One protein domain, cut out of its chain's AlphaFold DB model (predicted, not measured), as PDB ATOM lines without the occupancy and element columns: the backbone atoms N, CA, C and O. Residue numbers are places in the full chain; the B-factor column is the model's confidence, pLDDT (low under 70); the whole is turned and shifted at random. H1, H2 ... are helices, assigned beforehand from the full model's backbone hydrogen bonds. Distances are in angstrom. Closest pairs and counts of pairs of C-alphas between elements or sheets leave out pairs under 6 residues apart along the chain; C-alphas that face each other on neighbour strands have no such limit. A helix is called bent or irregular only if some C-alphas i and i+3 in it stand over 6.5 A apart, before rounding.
ATOM      1  N   ALA A  15     353.765 225.443 331.682       96.00
ATOM      2  CA  ALA A  15     353.112 224.155 331.457       96.00
ATOM      3  C   ALA A  15     351.586 224.236 331.552       96.00
ATOM      4  O   ALA A  15     351.009 225.159 332.136       96.00
ATOM      5  N   GLU A  16     350.902 223.237 330.997       94.94
ATOM      6  CA  GLU A  16     349.453 223.090 331.149       94.94
ATOM      7  C   GLU A  16     349.083 222.283 332.394       94.94
ATOM      8  O   GLU A  16     348.088 222.596 333.050       94.94
ATOM      9  N   THR A  17     349.913 221.302 332.754       96.19
ATOM     10  CA  THR A  17     349.707 220.423 333.909       96.19
ATOM     11  C   THR A  17     350.911 220.401 334.850       96.19
ATOM     12  O   THR A  17     352.046 220.682 334.457       96.19
ATOM     13  N   PHE A  18     350.675 220.006 336.106       95.25
ATOM     14  CA  PHE A  18     351.742 219.858 337.098       95.25
ATOM     15  C   PHE A  18     352.792 218.827 336.669       95.25
ATOM     16  O   PHE A  18     353.979 219.046 336.875       95.25
ATOM     17  N   GLU A  19     352.384 217.715 336.053       95.75
ATOM     18  CA  GLU A  19     353.324 216.686 335.591       95.75
ATOM     19  C   GLU A  19     354.261 217.204 334.496       95.75
ATOM     20  O   GLU A  19     355.447 216.872 334.493       95.75
ATOM     21  N   GLU A  20     353.754 218.017 333.569       96.81
ATOM     22  CA  GLU A  20     354.571 218.644 332.528       96.81
ATOM     23  C   GLU A  20     355.521 219.689 333.104       96.81
ATOM     24  O   GLU A  20     356.694 219.717 332.735       96.81
ATOM     25  N   TRP A  21     355.043 220.513 334.040       96.75
ATOM     26  CA  TRP A  21     355.894 221.455 334.764       96.75
ATOM     27  C   TRP A  21     356.993 220.725 335.538       96.75
ATOM     28  O   TRP A  21     358.169 221.054 335.418       96.75
ATOM     29  N   PHE A  22     356.633 219.671 336.271       95.19
ATOM     30  CA  PHE A  22     357.565 218.907 337.090       95.19
ATOM     31  C   PHE A  22     358.643 218.220 336.245       95.19
ATOM     32  O   PHE A  22     359.814 218.220 336.620       95.19
ATOM     33  N   LYS A  23     358.282 217.691 335.068       96.19
ATOM     34  CA  LYS A  23     359.243 217.121 334.108       96.19
ATOM     35  C   LYS A  23     360.241 218.149 333.570       96.19
ATOM     36  O   LYS A  23     361.345 217.751 333.213       96.19
ATOM     37  N   GLN A  24     359.872 219.428 333.505       95.69
ATOM     38  CA  GLN A  24     360.765 220.518 333.092       95.69
ATOM     39  C   GLN A  24     361.618 221.041 334.256       95.69
ATOM     40  O   GLN A  24     362.816 221.263 334.095       95.69
ATOM     41  N   MET A  25     361.016 221.182 335.437       95.25
ATOM     42  CA  MET A  25     361.669 221.680 336.646       95.25
ATOM     43  C   MET A  25     362.693 220.680 337.210       95.25
ATOM     44  O   MET A  25     363.786 221.081 337.606       95.25
ATOM     45  N   MET A  26     362.403 219.374 337.209       93.69
ATOM     46  CA  MET A  26     363.305 218.367 337.793       93.69
ATOM     47  C   MET A  26     364.719 218.357 337.182       93.69
ATOM     48  O   MET A  26     365.684 218.346 337.947       93.69
ATOM     49  N   PRO A  27     364.898 218.368 335.846       95.88
ATOM     50  CA  PRO A  27     366.217 218.495 335.225       95.88
ATOM     51  C   PRO A  27     366.989 219.735 335.678       95.88
ATOM     52  O   PRO A  27     368.185 219.635 335.933       95.88
ATOM     53  N   HIS A  28     366.302 220.868 335.832       95.50
ATOM     54  CA  HIS A  28     366.901 222.097 336.342       95.50
ATOM     55  C   HIS A  28     367.393 221.923 337.785       95.50
ATOM     56  O   HIS A  28     368.544 222.226 338.080       95.50
ATOM     57  N   TYR A  29     366.594 221.318 338.670       94.19
ATOM     58  CA  TYR A  29     367.039 221.035 340.041       94.19
ATOM     59  C   TYR A  29     368.237 220.083 340.089       94.19
ATOM     60  O   TYR A  29     369.136 220.264 340.904       94.19
ATOM     61  N   MET A  30     368.285 219.079 339.212       93.50
ATOM     62  CA  MET A  30     369.394 218.122 339.169       93.50
ATOM     63  C   MET A  30     370.713 218.728 338.677       93.50
ATOM     64  O   MET A  30     371.768 218.205 339.031       93.50
ATOM     65  N   VAL A  31     370.664 219.790 337.869       94.75
ATOM     66  CA  VAL A  31     371.854 220.408 337.266       94.75
ATOM     67  C   VAL A  31     372.240 221.694 337.994       94.75
ATOM     68  O   VAL A  31     373.356 221.795 338.498       94.75
ATOM     69  N   ASP A  32     371.323 222.653 338.092       96.50
ATOM     70  CA  ASP A  32     371.577 223.990 338.639       96.50
ATOM     71  C   ASP A  32     371.453 224.043 340.169       96.50
ATOM     72  O   ASP A  32     372.031 224.914 340.822       96.50
ATOM     73  N   HIS A  33     370.721 223.095 340.762       95.62
ATOM     74  CA  HIS A  33     370.544 222.963 342.213       95.62
ATOM     75  C   HIS A  33     371.008 221.588 342.720       95.62
ATOM     76  O   HIS A  33     370.447 221.023 343.663       95.62
ATOM     77  N   ALA A  34     372.070 221.050 342.106       94.62
ATOM     78  CA  ALA A  34     372.622 219.734 342.427       94.62
ATOM     79  C   ALA A  34     372.973 219.576 343.921       94.62
ATOM     80  O   ALA A  34     372.734 218.512 344.490       94.62
ATOM     81  N   ASP A  35     373.454 220.638 344.578       94.06
ATOM     82  CA  ASP A  35     373.746 220.639 346.020       94.06
ATOM     83  C   ASP A  35     372.489 220.408 346.873       94.06
ATOM     84  O   ASP A  35     372.522 219.670 347.861       94.06
ATOM     85  N   PHE A  36     371.352 220.994 346.479       91.81
ATOM     86  CA  PHE A  36     370.071 220.754 347.142       91.81
ATOM     87  C   PHE A  36     369.607 219.311 346.935       91.81
ATOM     88  O   PHE A  36     369.139 218.666 347.879       91.81
ATOM     89  N   MET A  37     369.776 218.772 345.725       91.38
ATOM     90  CA  MET A  37     369.448 217.376 345.428       91.38
ATOM     91  C   MET A  37     370.332 216.401 346.214       91.38
ATOM     92  O   MET A  37     369.828 215.409 346.740       91.38
ATOM     93  N   GLU A  38     371.624 216.694 346.358       92.81
ATOM     94  CA  GLU A  38     372.564 215.913 347.170       92.81
ATOM     95  C   GLU A  38     372.176 215.948 348.655       92.81
ATOM     96  O   GLU A  38     372.054 214.901 349.295       92.81
ATOM     97  N   ALA A  39     371.879 217.136 349.195       91.25
ATOM     98  CA  ALA A  39     371.402 217.293 350.569       91.25
ATOM     99  C   ALA A  39     370.074 216.552 350.813       91.25
ATOM    100  O   ALA A  39     369.841 216.021 351.904       91.25
ATOM    101  N   SER A  40     369.228 216.466 349.783       88.88
ATOM    102  CA  SER A  40     367.936 215.783 349.833       88.88
ATOM    103  C   SER A  40     368.052 214.257 349.897       88.88
ATOM    104  O   SER A  40     367.125 213.607 350.368       88.88
ATOM    105  N   LYS A  41     369.194 213.656 349.535       89.25
ATOM    106  CA  LYS A  41     369.394 212.194 349.644       89.25
ATOM    107  C   LYS A  41     369.333 211.672 351.080       89.25
ATOM    108  O   LYS A  41     369.042 210.499 351.288       89.25
ATOM    109  N   ASN A  42     369.599 212.533 352.062       90.25
ATOM    110  CA  ASN A  42     369.521 212.198 353.487       90.25
ATOM    111  C   ASN A  42     368.144 212.497 354.099       90.25
ATOM    112  O   ASN A  42     367.954 212.316 355.303       90.25
ATOM    113  N   LYS A  43     367.197 213.007 353.304       90.75
ATOM    114  CA  LYS A  43     365.842 213.309 353.757       90.75
ATOM    115  C   LYS A  43     365.001 212.044 353.814       90.75
ATOM    116  O   LYS A  43     365.256 211.061 353.116       90.75
ATOM    117  N   THR A  44     363.995 212.064 354.677       93.94
ATOM    118  CA  THR A  44     363.073 210.940 354.794       93.94
ATOM    119  C   THR A  44     362.120 210.908 353.604       93.94
ATOM    120  O   THR A  44     361.963 211.882 352.868       93.94
ATOM    121  N   LYS A  45     361.434 209.778 353.427       92.31
ATOM    122  CA  LYS A  45     360.359 209.684 352.438       92.31
ATOM    123  C   LYS A  45     359.267 210.738 352.686       92.31
ATOM    124  O   LYS A  45     358.804 211.347 351.729       92.31
ATOM    125  N   GLU A  46     358.923 210.985 353.951       95.19
ATOM    126  CA  GLU A  46     357.910 211.972 354.346       95.19
ATOM    127  C   GLU A  46     358.299 213.394 353.916       95.19
ATOM    128  O   GLU A  46     357.468 214.123 353.378       95.19
ATOM    129  N   ASP A  47     359.576 213.767 354.060       93.19
ATOM    130  CA  ASP A  47     360.090 215.049 353.559       93.19
ATOM    131  C   ASP A  47     359.919 215.175 352.036       93.19
ATOM    132  O   ASP A  47     359.530 216.231 351.537       93.19
ATOM    133  N   GLY A  48     360.186 214.094 351.295       91.62
ATOM    134  CA  GLY A  48     359.993 214.055 349.844       91.62
ATOM    135  C   GLY A  48     358.523 214.190 349.442       91.62
ATOM    136  O   GLY A  48     358.198 214.941 348.525       91.62
ATOM    137  N   GLU A  49     357.619 213.512 350.151       94.69
ATOM    138  CA  GLU A  49     356.170 213.609 349.927       94.69
ATOM    139  C   GLU A  49     355.649 215.020 350.227       94.69
ATOM    140  O   GLU A  49     354.856 215.565 349.453       94.69
ATOM    141  N   LYS A  50     356.146 215.648 351.298       96.00
ATOM    142  CA  LYS A  50     355.818 217.033 351.641       96.00
ATOM    143  C   LYS A  50     356.309 218.008 350.568       96.00
ATOM    144  O   LYS A  50     355.518 218.817 350.091       96.00
ATOM    145  N   TRP A  51     357.560 217.877 350.125       93.75
ATOM    146  CA  TRP A  51     358.119 218.714 349.060       93.75
ATOM    147  C   TRP A  51     357.312 218.603 347.759       93.75
ATOM    148  O   TRP A  51     357.008 219.619 347.132       93.75
ATOM    149  N   MET A  52     356.886 217.390 347.387       93.94
ATOM    150  CA  MET A  52     356.011 217.172 346.230       93.94
ATOM    151  C   MET A  52     354.641 217.842 346.387       93.94
ATOM    152  O   MET A  52     354.143 218.442 345.433       93.94
ATOM    153  N   ALA A  53     354.028 217.761 347.571       96.19
ATOM    154  CA  ALA A  53     352.746 218.408 347.847       96.19
ATOM    155  C   ALA A  53     352.859 219.941 347.793       96.19
ATOM    156  O   ALA A  53     352.035 220.597 347.159       96.19
ATOM    157  N   GLU A  54     353.917 220.505 348.379       95.69
ATOM    158  CA  GLU A  54     354.206 221.942 348.339       95.69
ATOM    159  C   GLU A  54     354.514 222.416 346.910       95.69
ATOM    160  O   GLU A  54     354.071 223.487 346.502       95.69
ATOM    161  N   ALA A  55     355.238 221.626 346.110       94.19
ATOM    162  CA  ALA A  55     355.460 221.910 344.692       94.19
ATOM    163  C   ALA A  55     354.150 221.925 343.897       94.19
ATOM    164  O   ALA A  55     353.922 222.835 343.099       94.19
ATOM    165  N   LYS A  56     353.270 220.950 344.145       95.06
ATOM    166  CA  LYS A  56     351.964 220.887 343.488       95.06
ATOM    167  C   LYS A  56     351.095 222.084 343.845       95.06
ATOM    168  O   LYS A  56     350.546 222.706 342.940       95.06
ATOM    169  N   GLN A  57     351.024 222.440 345.123       96.44
ATOM    170  CA  GLN A  57     350.233 223.582 345.562       96.44
ATOM    171  C   GLN A  57     350.743 224.896 344.951       96.44
ATOM    172  O   GLN A  57     349.950 225.659 344.415       96.44
ATOM    173  N   ARG A  58     352.065 225.114 344.905       94.75
ATOM    174  CA  ARG A  58     352.651 226.287 344.227       94.75
ATOM    175  C   ARG A  58     352.268 226.371 342.752       94.75
ATOM    176  O   ARG A  58     351.996 227.458 342.258       94.75
ATOM    177  N   PHE A  59     352.226 225.239 342.053       95.12
ATOM    178  CA  PHE A  59     351.745 225.201 340.672       95.12
ATOM    179  C   PHE A  59     350.241 225.480 340.579       95.12
ATOM    180  O   PHE A  59     349.786 226.108 339.631       95.12
ATOM    181  N   GLU A  60     349.436 225.032 341.540       94.12
ATOM    182  CA  GLU A  60     347.997 225.314 341.577       94.12
ATOM    183  C   GLU A  60     347.681 226.786 341.896       94.12
ATOM    184  O   GLU A  60     346.702 227.303 341.353       94.12
ATOM    185  N   ASP A  61     348.535 227.468 342.663       93.94
ATOM    186  CA  ASP A  61     348.408 228.890 343.017       93.94
ATOM    187  C   ASP A  61     348.959 229.865 341.950       93.94
ATOM    188  O   ASP A  61     348.580 231.037 341.951       93.94
ATOM    189  N   ALA A  62     349.824 229.396 341.042       89.00
ATOM    190  CA  ALA A  62     350.363 230.167 339.909       89.00
ATOM    191  C   ALA A  62     349.366 230.318 338.748       89.00
ATOM    192  O   ALA A  62     349.338 231.395 338.115       89.00
TER     193      ALA A  62
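What this domain is: This is residues 15 to 62 of the 62 residues of an uncharacterized protein of Alphaproteobacteria bacterium (UniProt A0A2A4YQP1). Two long helices, H1 and H3, make a wide V that closes where the beginning of H1 comes near the end of H3, and the short helix H2 bridges its open side. The three make an open triangular frame with a hollow middle. The printed part has 48 residues, with three named helices in the order H1, H2, H3 and no named strand; its class is all helix. It is only just compact, close to loose, with a radius of gyration of the C-alphas of 11.4 A and spans of 31 by 23 by 14 A.

How they stand to each other: Start at H1, residues 18 to 32, and go on to H2, residues 34 to 40: they only just touch, only at the corner by their link, with 3 pairs of C-alphas within 8 A. Their closest C-alphas are those of Met 30 and Met 37, 6.3 A apart. Their lines are only just about perpendicular, at 70.5 degrees. Next comes H3, residues 45 to 61, which is only just apart from H2, the closest C-alphas being 8.1 A apart. H1 and H3 only just touch, with 3 pairs of C-alphas within 8 A; look at Phe 18 and Phe 59, whose C-alphas are the closest, 6.4 A apart. H1 and H3 run opposite ways at a steep tilt of 62 degrees. In H2 and H3 every O i to N i+4 pair is within hydrogen-bond range; in H1, 9 of 11 are.

Where its parts are: Find C-alpha 18 at (351.742, 219.858, 337.098); from there H1 runs 20.3 A to C-alpha 32. It is neither bent nor irregular, but only just: C-alphas 24 and 27 are 6.2 A apart. H2 begins at C-alpha 34, (372.622, 219.734, 342.427), and spans 9.6 A. H3 spans 24.5 A from C-alpha 45 to C-alpha 61 at (348.408, 228.890, 343.017).

The domain as a whole: The C-alphas of Glu 16 and Asn 42 are the two farthest apart, 31.9 A. Both links are tight, and the printed part has no cut. No printed residue has a pLDDT under 70.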